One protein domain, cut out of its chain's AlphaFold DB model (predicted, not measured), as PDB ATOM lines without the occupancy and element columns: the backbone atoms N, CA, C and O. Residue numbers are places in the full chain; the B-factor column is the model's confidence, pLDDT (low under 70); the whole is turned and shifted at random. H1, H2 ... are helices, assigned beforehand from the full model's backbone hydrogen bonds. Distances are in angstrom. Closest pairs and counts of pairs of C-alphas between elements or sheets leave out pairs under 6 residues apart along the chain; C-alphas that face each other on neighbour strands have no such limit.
ATOM      1  N   ARG A  42     142.095 185.515 183.638       86.69
ATOM      2  CA  ARG A  42     142.332 184.090 183.879       86.69
ATOM      3  C   ARG A  42     143.824 183.795 184.016       86.69
ATOM      4  O   ARG A  42     144.208 183.082 184.926       86.69
ATOM      5  N   GLN A  43     144.651 184.405 183.177       88.06
ATOM      6  CA  GLN A  43     146.102 184.268 183.265       88.06
ATOM      7  C   GLN A  43     146.663 184.831 184.578       88.06
ATOM      8  O   GLN A  43     147.529 184.209 185.180       88.06
ATOM      9  N   LEU A  44     146.132 185.957 185.065       88.31
ATOM     10  CA  LEU A  44     146.493 186.498 186.382       88.31
ATOM     11  C   LEU A  44     145.996 185.627 187.541       88.31
ATOM     12  O   LEU A  44     146.656 185.541 188.574       88.31
ATOM     13  N   ALA A  45     144.827 185.004 187.395       89.81
ATOM     14  CA  ALA A  45     144.305 184.058 188.377       89.81
ATOM     15  C   ALA A  45     145.224 182.836 188.497       89.81
ATOM     16  O   ALA A  45     145.587 182.461 189.609       89.81
ATOM     17  N   ASP A  46     145.663 182.295 187.360       89.62
ATOM     18  CA  ASP A  46     146.608 181.179 187.303       89.62
ATOM     19  C   ASP A  46     147.988 181.593 187.859       89.62
ATOM     20  O   ASP A  46     148.600 180.839 188.611       89.62
ATOM     21  N   GLU A  47     148.441 182.824 187.585       88.06
ATOM     22  CA  GLU A  47     149.707 183.356 188.114       88.06
ATOM     23  C   GLU A  47     149.699 183.514 189.637       88.06
ATOM     24  O   GLU A  47     150.663 183.154 190.314       88.06
ATOM     25  N   THR A  48     148.618 184.076 190.177       89.00
ATOM     26  CA  THR A  48     148.523 184.467 191.593       89.00
ATOM     27  C   THR A  48     147.889 183.403 192.487       89.00
ATOM     28  O   THR A  48     147.903 183.546 193.711       89.00
ATOM     29  N   GLY A  49     147.282 182.364 191.905       88.00
ATOM     30  CA  GLY A  49     146.483 181.366 192.622       88.00
ATOM     31  C   GLY A  49     145.160 181.907 193.183       88.00
ATOM     32  O   GLY A  49     144.509 181.245 193.996       88.00
ATOM     33  N   LEU A  50     144.749 183.118 192.796       88.88
ATOM     34  CA  LEU A  50     143.497 183.733 193.235       88.88
ATOM     35  C   LEU A  50     142.342 183.394 192.297       88.88
ATOM     36  O   LEU A  50     142.519 183.157 191.108       88.88
ATOM     37  N   THR A  51     141.112 183.438 192.812       89.88
ATOM     38  CA  THR A  51     139.939 183.253 191.952       89.88
ATOM     39  C   THR A  51     139.807 184.416 190.959       89.88
ATOM     40  O   THR A  51     140.091 185.565 191.319       89.88
ATOM     41  N   PRO A  52     139.279 184.183 189.741       88.06
ATOM     42  CA  PRO A  52     139.067 185.245 188.756       88.06
ATOM     43  C   PRO A  52     138.245 186.426 189.290       88.06
ATOM     44  O   PRO A  52     138.472 187.569 188.907       88.06
ATOM     45  N   GLN A  53     137.310 186.171 190.211       87.25
ATOM     46  CA  GLN A  53     136.534 187.217 190.879       87.25
ATOM     47  C   GLN A  53     137.407 188.113 191.766       87.25
ATOM     48  O   GLN A  53     137.259 189.332 191.720       87.25
ATOM     49  N   ARG A  54     138.336 187.539 192.545       88.31
ATOM     50  CA  ARG A  54     139.277 188.319 193.366       88.31
ATOM     51  C   ARG A  54     140.252 189.111 192.509       88.31
ATOM     52  O   ARG A  54     140.534 190.253 192.837       88.31
ATOM     53  N   VAL A  55     140.706 188.541 191.394       89.19
ATOM     54  CA  VAL A  55     141.529 189.270 190.422       89.19
ATOM     55  C   VAL A  55     140.753 190.459 189.855       89.19
ATOM     56  O   VAL A  55     141.225 191.586 189.955       89.19
ATOM     57  N   ARG A  56     139.519 190.259 189.362       88.69
ATOM     58  CA  ARG A  56     138.654 191.363 188.887       88.69
ATOM     59  C   ARG A  56     138.406 192.424 189.947       88.69
ATOM     60  O   ARG A  56     138.259 193.586 189.604       88.69
ATOM     61  N   MET A  57     138.361 192.041 191.216       88.88
ATOM     62  CA  MET A  57     138.198 192.990 192.311       88.88
ATOM     63  C   MET A  57     139.376 193.971 192.410       88.88
ATOM     64  O   MET A  57     139.172 195.122 192.787       88.88
ATOM     65  N   VAL A  58     140.586 193.510 192.071       88.69
ATOM     66  CA  VAL A  58     141.845 194.263 192.178       88.69
ATOM     67  C   VAL A  58     142.147 195.061 190.905       88.69
ATOM     68  O   VAL A  58     142.396 196.257 190.999       88.69
ATOM     69  N   VAL A  59     142.100 194.426 189.727       87.12
ATOM     70  CA  VAL A  59     142.407 195.070 188.426       87.12
ATOM     71  C   VAL A  59     141.189 195.688 187.732       87.12
ATOM     72  O   VAL A  59     141.340 196.459 186.790       87.12
ATOM     73  N   GLY A  60     139.975 195.340 188.156       84.25
ATOM     74  CA  GLY A  60     138.738 195.831 187.556       84.25
ATOM     75  C   GLY A  60     138.184 197.100 188.218       84.25
ATOM     76  O   GLY A  60     138.765 197.639 189.164       84.25
ATOM     77  N   PRO A  61     137.027 197.585 187.733       76.25
ATOM     78  CA  PRO A  61     136.378 198.770 188.280       76.25
ATOM     79  C   PRO A  61     136.008 198.562 189.753       76.25
ATOM     80  O   PRO A  61     135.336 197.596 190.120       76.25
ATOM     81  N   ARG A  62     136.454 199.487 190.609       75.19
ATOM     82  CA  ARG A  62     136.215 199.428 192.056       75.19
ATOM     83  C   ARG A  62     134.764 199.775 192.380       75.19
ATOM     84  O   ARG A  62     134.217 200.745 191.865       75.19
ATOM     85  N   SER A  63     134.169 199.015 193.295       68.56
ATOM     86  CA  SER A  63     132.850 199.305 193.856       68.56
ATOM     87  C   SER A  63     132.959 200.219 195.085       68.56
ATOM     88  O   SER A  63     133.888 200.094 195.884       68.56
ATOM     89  N   GLY A  64     132.010 201.148 195.237       65.25
ATOM     90  CA  GLY A  64     131.988 202.147 196.316       65.25
ATOM     91  C   GLY A  64     131.404 201.667 197.654       65.25
ATOM     92  O   GLY A  64     131.428 202.419 198.626       65.25
ATOM     93  N   TYR A  65     130.874 200.441 197.738       68.06
ATOM     94  CA  TYR A  65     130.269 199.916 198.970       68.06
ATOM     95  C   TYR A  65     131.321 199.611 200.052       68.06
ATOM     96  O   TYR A  65     132.386 199.072 199.768       68.06
ATOM     97  N   GLY A  66     131.018 199.906 201.322       64.94
ATOM     98  CA  GLY A  66     131.953 199.706 202.444       64.94
ATOM     99  C   GLY A  66     132.452 198.261 202.601       64.94
ATOM    100  O   GLY A  66     133.652 198.044 202.752       64.94
ATOM    101  N   GLU A  67     131.557 197.278 202.467       65.94
ATOM    102  CA  GLU A  67     131.868 195.836 202.528       65.94
ATOM    103  C   GLU A  67     132.877 195.404 201.445       65.94
ATOM    104  O   GLU A  67     133.767 194.574 201.661       65.94
ATOM    105  N   TYR A  68     132.803 196.044 200.274       75.81
ATOM    106  CA  TYR A  68     133.741 195.813 199.181       75.81
ATOM    107  C   TYR A  68     135.161 196.253 199.553       75.81
ATOM    108  O   TYR A  68     136.127 195.631 199.130       75.81
ATOM    109  N   ARG A  69     135.327 197.283 200.393       80.88
ATOM    110  CA  ARG A  69     136.656 197.804 200.767       80.88
ATOM    111  C   ARG A  69     137.439 196.814 201.626       80.88
ATOM    112  O   ARG A  69     138.646 196.668 201.446       80.88
ATOM    113  N   ILE A  70     136.766 196.117 202.544       84.00
ATOM    114  CA  ILE A  70     137.409 195.133 203.430       84.00
ATOM    115  C   ILE A  70     137.915 193.947 202.607       84.00
ATOM    116  O   ILE A  70     139.079 193.545 202.712       84.00
ATOM    117  N   THR A  71     137.045 193.407 201.755       85.19
ATOM    118  CA  THR A  71     137.367 192.274 200.882       85.19
ATOM    119  C   THR A  71     138.406 192.648 199.822       85.19
ATOM    120  O   THR A  71     139.341 191.872 199.602       85.19
ATOM    121  N   TYR A  72     138.328 193.862 199.266       88.38
ATOM    122  CA  TYR A  72     139.331 194.448 198.374       88.38
ATOM    123  C   TYR A  72     140.715 194.480 199.019       88.38
ATOM    124  O   TYR A  72     141.636 193.874 198.482       88.38
ATOM    125  N   ASN A  73     140.861 195.096 200.197       90.38
ATOM    126  CA  ASN A  73     142.165 195.233 200.859       90.38
ATOM    127  C   ASN A  73     142.830 193.872 201.103       90.38
ATOM    128  O   ASN A  73     144.052 193.730 201.026       90.38
ATOM    129  N   ARG A  74     142.024 192.848 201.414       90.56
ATOM    130  CA  ARG A  74     142.522 191.485 201.608       90.56
ATOM    131  C   ARG A  74     142.992 190.865 200.296       90.56
ATOM    132  O   ARG A  74     144.069 190.273 200.274       90.56
ATOM    133  N   ALA A  75     142.210 190.994 199.226       91.19
ATOM    134  CA  ALA A  75     142.584 190.456 197.923       91.19
ATOM    135  C   ALA A  75     143.764 191.206 197.306       91.19
ATOM    136  O   ALA A  75     144.641 190.555 196.762       91.19
ATOM    137  N   GLU A  76     143.834 192.528 197.443       92.75
ATOM    138  CA  GLU A  76     144.949 193.347 196.962       92.75
ATOM    139  C   GLU A  76     146.261 192.929 197.628       92.75
ATOM    140  O   GLU A  76     147.251 192.690 196.943       92.75
ATOM    141  N   LYS A  77     146.266 192.745 198.957       94.00
ATOM    142  CA  LYS A  77     147.445 192.234 199.672       94.00
ATOM    143  C   LYS A  77     147.858 190.849 199.181       94.00
ATOM    144  O   LYS A  77     149.038 190.618 198.956       94.00
ATOM    145  N   GLN A  78     146.905 189.932 199.011       92.19
ATOM    146  CA  GLN A  78     147.198 188.582 198.514       92.19
ATOM    147  C   GLN A  78     147.727 188.607 197.080       92.19
ATOM    148  O   GLN A  78     148.709 187.938 196.780       92.19
ATOM    149  N   PHE A  79     147.110 189.418 196.226       92.69
ATOM    150  CA  PHE A  79     147.488 189.587 194.833       92.69
ATOM    151  C   PHE A  79     148.901 190.171 194.724       92.69
ATOM    152  O   PHE A  79     149.745 189.606 194.037       92.69
ATOM    153  N   ARG A  80     149.195 191.240 195.476       94.50
ATOM    154  CA  ARG A  80     150.529 191.853 195.536       94.50
ATOM    155  C   ARG A  80     151.580 190.903 196.101       94.50
ATOM    156  O   ARG A  80     152.689 190.879 195.590       94.50
ATOM    157  N   ASN A  81     151.252 190.109 197.118       93.44
ATOM    158  CA  ASN A  81     152.198 189.144 197.681       93.44
ATOM    159  C   ASN A  81     152.504 187.993 196.711       93.44
ATOM    160  O   ASN A  81     153.634 187.525 196.675       93.44
ATOM    161  N   ALA A  82     151.514 187.541 195.936       91.44
ATOM    162  CA  ALA A  82     151.697 186.472 194.958       91.44
ATOM    163  C   ALA A  82     152.457 186.950 193.712       91.44
ATOM    164  O   ALA A  82     153.320 186.245 193.196       91.44
ATOM    165  N   LEU A  83     152.159 188.163 193.240       90.25
ATOM    166  CA  LEU A  83     152.815 188.736 192.071       90.25
ATOM    167  C   LEU A  83     154.178 189.361 192.420       90.25
ATOM    168  O   LEU A  83     155.078 189.389 191.592       90.25
ATOM    169  N   GLY A  84     154.379 189.820 193.648       92.69
ATOM    170  CA  GLY A  84     155.528 190.642 194.013       92.69
ATOM    171  C   GLY A  84     155.281 192.123 193.718       92.69
ATOM    172  O   GLY A  84     154.481 192.495 192.858       92.69
ATOM    173  N   GLU A  85     155.953 192.982 194.480       92.06
ATOM    174  CA  GLU A  85     155.670 194.419 194.523       92.06
ATOM    175  C   GLU A  85     156.001 195.141 193.213       92.06
ATOM    176  O   GLU A  85     155.196 195.931 192.727       92.06
ATOM    177  N   GLU A  86     157.142 194.826 192.607       91.62
ATOM    178  CA  GLU A  86     157.578 195.411 191.336       91.62
ATOM    179  C   GLU A  86     156.584 195.109 190.209       91.62
ATOM    180  O   GLU A  86     155.975 196.023 189.654       91.62
ATOM    181  N   ARG A  87     156.302 193.821 189.975       89.75
ATOM    182  CA  ARG A  87     155.340 193.378 188.955       89.75
ATOM    183  C   ARG A  87     153.926 193.896 189.218       89.75
ATOM    184  O   ARG A  87     153.196 194.204 188.283       89.75
ATOM    185  N   TYR A  88     153.521 194.017 190.482       91.88
ATOM    186  CA  TYR A  88     152.251 194.650 190.833       91.88
ATOM    187  C   TYR A  88     152.202 196.113 190.387       91.88
ATOM    188  O   TYR A  88     151.222 196.538 189.775       91.88
ATOM    189  N   ASN A  89     153.258 196.876 190.664       93.25
ATOM    190  CA  ASN A  89     153.345 198.278 190.273       93.25
ATOM    191  C   ASN A  89     153.409 198.441 188.750       93.25
ATOM    192  O   ASN A  89     152.791 199.361 188.215       93.25
ATOM    193  N   ASP A  90     154.108 197.545 188.053       90.94
ATOM    194  CA  ASP A  90     154.141 197.499 186.590       90.94
ATOM    195  C   ASP A  90     152.753 197.255 186.006       90.94
ATOM    196  O   ASP A  90     152.288 198.046 185.183       90.94
ATOM    197  N   LEU A  91     152.049 196.234 186.505       89.88
ATOM    198  CA  LEU A  91     150.690 195.914 186.078       89.88
ATOM    199  C   LEU A  91     149.734 197.093 186.297       89.88
ATOM    200  O   LEU A  91     148.968 197.448 185.404       89.88
ATOM    201  N   MET A  92     149.788 197.721 187.474       89.81
ATOM    202  CA  MET A  92     148.918 198.853 187.814       89.81
ATOM    203  C   MET A  92     149.245 200.119 187.020       89.81
ATOM    204  O   MET A  92     148.367 200.950 186.800       89.81
ATOM    205  N   ALA A  93     150.488 200.262 186.560       89.19
ATOM    206  CA  ALA A  93     150.903 201.338 185.672       89.19
ATOM    207  C   ALA A  93     150.621 201.045 184.185       89.19
ATOM    208  O   ALA A  93     150.990 201.852 183.333       89.19
ATOM    209  N   GLY A  94     150.003 199.902 183.864       84.69
ATOM    210  CA  GLY A  94     149.735 199.479 182.488       84.69
ATOM    211  C   GLY A  94     150.984 199.034 181.723       84.69
ATOM    212  O   GLY A  94     150.959 198.977 180.495       84.69
ATOM    213  N   ARG A  95     152.085 198.738 182.424       87.19
ATOM    214  CA  ARG A  95     153.292 198.157 181.827       87.19
ATOM    215  C   ARG A  95     153.118 196.650 181.647       87.19
ATOM    216  O   ARG A  95     152.332 196.002 182.337       87.19
ATOM    217  N   ARG A  96     153.876 196.088 180.704       84.25
ATOM    218  CA  ARG A  96     153.921 194.641 180.471       84.25
ATOM    219  C   ARG A  96     154.584 193.944 181.660       84.25
ATOM    220  O   ARG A  96     155.590 194.431 182.165       84.25
ATOM    221  N   ILE A  97     154.041 192.794 182.054       87.81
ATOM    222  CA  ILE A  97     154.620 191.919 183.079       87.81
ATOM    223  C   ILE A  97     154.796 190.504 182.531       87.81
ATOM    224  O   ILE A  97     154.043 190.073 181.658       87.81
ATOM    225  N   GLU A  98     155.763 189.774 183.074       87.00
ATOM    226  CA  GLU A  98     155.974 188.358 182.772       87.00
ATOM    227  C   GLU A  98     155.198 187.469 183.759       87.00
ATOM    228  O   GLU A  98     155.136 187.748 184.965       87.00
ATOM    229  N   LEU A  99     154.598 186.398 183.232       86.25
ATOM    230  CA  LEU A  99     153.833 185.402 183.987       86.25
ATOM    231  C   LEU A  99     154.588 184.072 183.963       86.25
ATOM    232  O   LEU A  99     154.957 183.595 182.891       86.25
ATOM    233  N   TYR A 100     154.785 183.458 185.126       84.81
ATOM    234  CA  TYR A 100     155.626 182.272 185.282       84.81
ATOM    235  C   TYR A 100     154.830 180.976 185.504       84.81
ATOM    236  O   TYR A 100     155.323 179.896 185.193       84.81
ATOM    237  N   ASN A 101     153.590 181.048 185.996       78.38
ATOM    238  CA  ASN A 101     152.826 179.870 186.437       78.38
ATOM    239  C   ASN A 101     151.773 179.379 185.420       78.38
ATOM    240  O   ASN A 101     150.941 178.528 185.752       78.38
ATOM    241  N   GLN A 102     151.818 179.864 184.173       69.75
ATOM    242  CA  GLN A 102     150.848 179.564 183.102       69.75
ATOM    243  C   GLN A 102     150.705 178.057 182.775       69.75
ATOM    244  O   GLN A 102     149.694 177.637 182.207       69.75
ATOM    245  N   ASP A 103     151.684 177.219 183.132       60.53
ATOM    246  CA  ASP A 103     151.714 175.798 182.752       60.53
ATOM    247  C   ASP A 103     150.893 174.869 183.661       60.53
ATOM    248  O   ASP A 103     150.517 173.763 183.252       60.53
ATOM    249  N   THR A 104     150.545 175.301 184.875       55.91
ATOM    250  CA  THR A 104     149.880 174.435 185.868       55.91
ATOM    251  C   THR A 104     148.444 174.044 185.487       55.91
ATOM    252  O   THR A 104     148.013 172.921 185.771       55.91
ATOM    253  N   THR A 105     147.721 174.890 184.744       51.84
ATOM    254  CA  THR A 105     146.345 174.616 184.276       51.84
ATOM    255  C   THR A 105     146.272 173.442 183.288       51.84
ATOM    256  O   THR A 105     145.302 172.677 183.302       51.84
ATOM    257  N   ARG A 106     147.315 173.213 182.473       49.09
ATOM    258  CA  ARG A 106     147.369 172.055 181.557       49.09
ATOM    259  C   ARG A 106     147.487 170.722 182.302       49.09
ATOM    260  O   ARG A 106     147.046 169.692 181.789       49.09
ATOM    261  N   VAL A 107     148.051 170.734 183.507       49.31
ATOM    262  CA  VAL A 107     148.303 169.524 184.301       49.31
ATOM    263  C   VAL A 107     147.061 169.111 185.104       49.31
ATOM    264  O   VAL A 107     146.777 167.918 185.216       49.31
ATOM    265  N   ALA A 108     146.250 170.064 185.578       46.25
ATOM    266  CA  ALA A 108     145.031 169.775 186.345       46.25
ATOM    267  C   ALA A 108     143.886 169.182 185.494       46.25
ATOM    268  O   ALA A 108     143.124 168.342 185.976       46.25
ATOM    269  N   SER A 109     143.784 169.553 184.212       49.47
ATOM    270  CA  SER A 109     142.697 169.088 183.335       49.47
ATOM    271  C   SER A 109     142.779 167.600 182.965       49.47
ATOM    272  O   SER A 109     141.801 167.052 182.461       49.47
TER     273      SER A 109
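This is residues 42 to 109 of the 122 residues of an uncharacterized protein of Xanthomonadaceae bacterium (UniProt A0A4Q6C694). Three helices that touch one another make a small core: the short helix H2 packs nearly at right angles on residues 72 to 79 of the longest helix, H3, while the short helix H1 meets residues 79 to 83 of H3 near its own last residue, Thr 48, making a corner with it, and also packs on H2. H4 turns off beyond the last residue of H3 as a short arm near it, and a long link then leads away to the small helix H5, which lies at one end of the longest axis with H1 as its nearest helix. The printed part has 68 residues with five named helices, H1 to H5 in order along the chain, and no named strand; the class is all helix. The whole is compact, with a radius of gyration of the C-alphas of 12.5 A, and spans 39 by 27 by 18 A along its three main axes.

H3, residues 66 to 83, runs 25.8 A from C-alpha 66 at (131.953, 199.706, 202.444) to C-alpha 83 at (152.815, 188.736, 192.071). Before it come H1, residues 42 to 48, 9.9 A long and beginning at C-alpha 42 at (142.332, 184.090, 183.879), and H2, residues 52 to 59, 10.4 A long. After it come H4, residues 85 to 92, 10.5 A long, and H5, residues 104 to 108, 6.7 A long and ending at C-alpha 108 at (145.031, 169.775, 186.345).

H3 touches H2 with residues 72 to 79 alone; the closest C-alphas, those of Val 58 and Glu 76, are 5.8 A apart, and the lines stand about perpendicular at 88 degrees. H3 touches H1 with residues 79 to 83 alone; the closest C-alphas, those of Thr 48 and Ala 82, are 5.0 A apart, and the lines are only just about perpendicular at 73 degrees. H1 and H2 touch, about perpendicular at 80 degrees, with the C-alphas of Ala 45 and Pro 52 closest at 5.4 A. The helix packing is mostly crossed: 0 of these 3 pairs are at a shallow tilt. H4 is close to H3 but not clearly touching; their closest C-alphas, those of Arg 80 and Tyr 88, are 5.7 A apart, and they run opposite ways at a steep tilt of 59 degrees. H5 is close to H1 but not clearly touching, with the C-alphas of Asp 46 and Thr 105 closest at 7.2 A, and it is apart from H2, H3 and H4. In H1, H2, H4 and H5 every O i to N i+4 pair is within hydrogen-bond range; in H3, 13 of 14 are.

The two C-alphas farthest apart, those of Gly 66 and Val 107, are 38.8 A apart. The printed part has no cut. The link from H4 to H5, 11 residues, is long; those from H1 to H2 and from H3 to H4 are tight, and that from H2 to H3 is short. The mean pLDDT of the printed part is 82.5, and residues 63 to 67 and 102 to 109 are under 70.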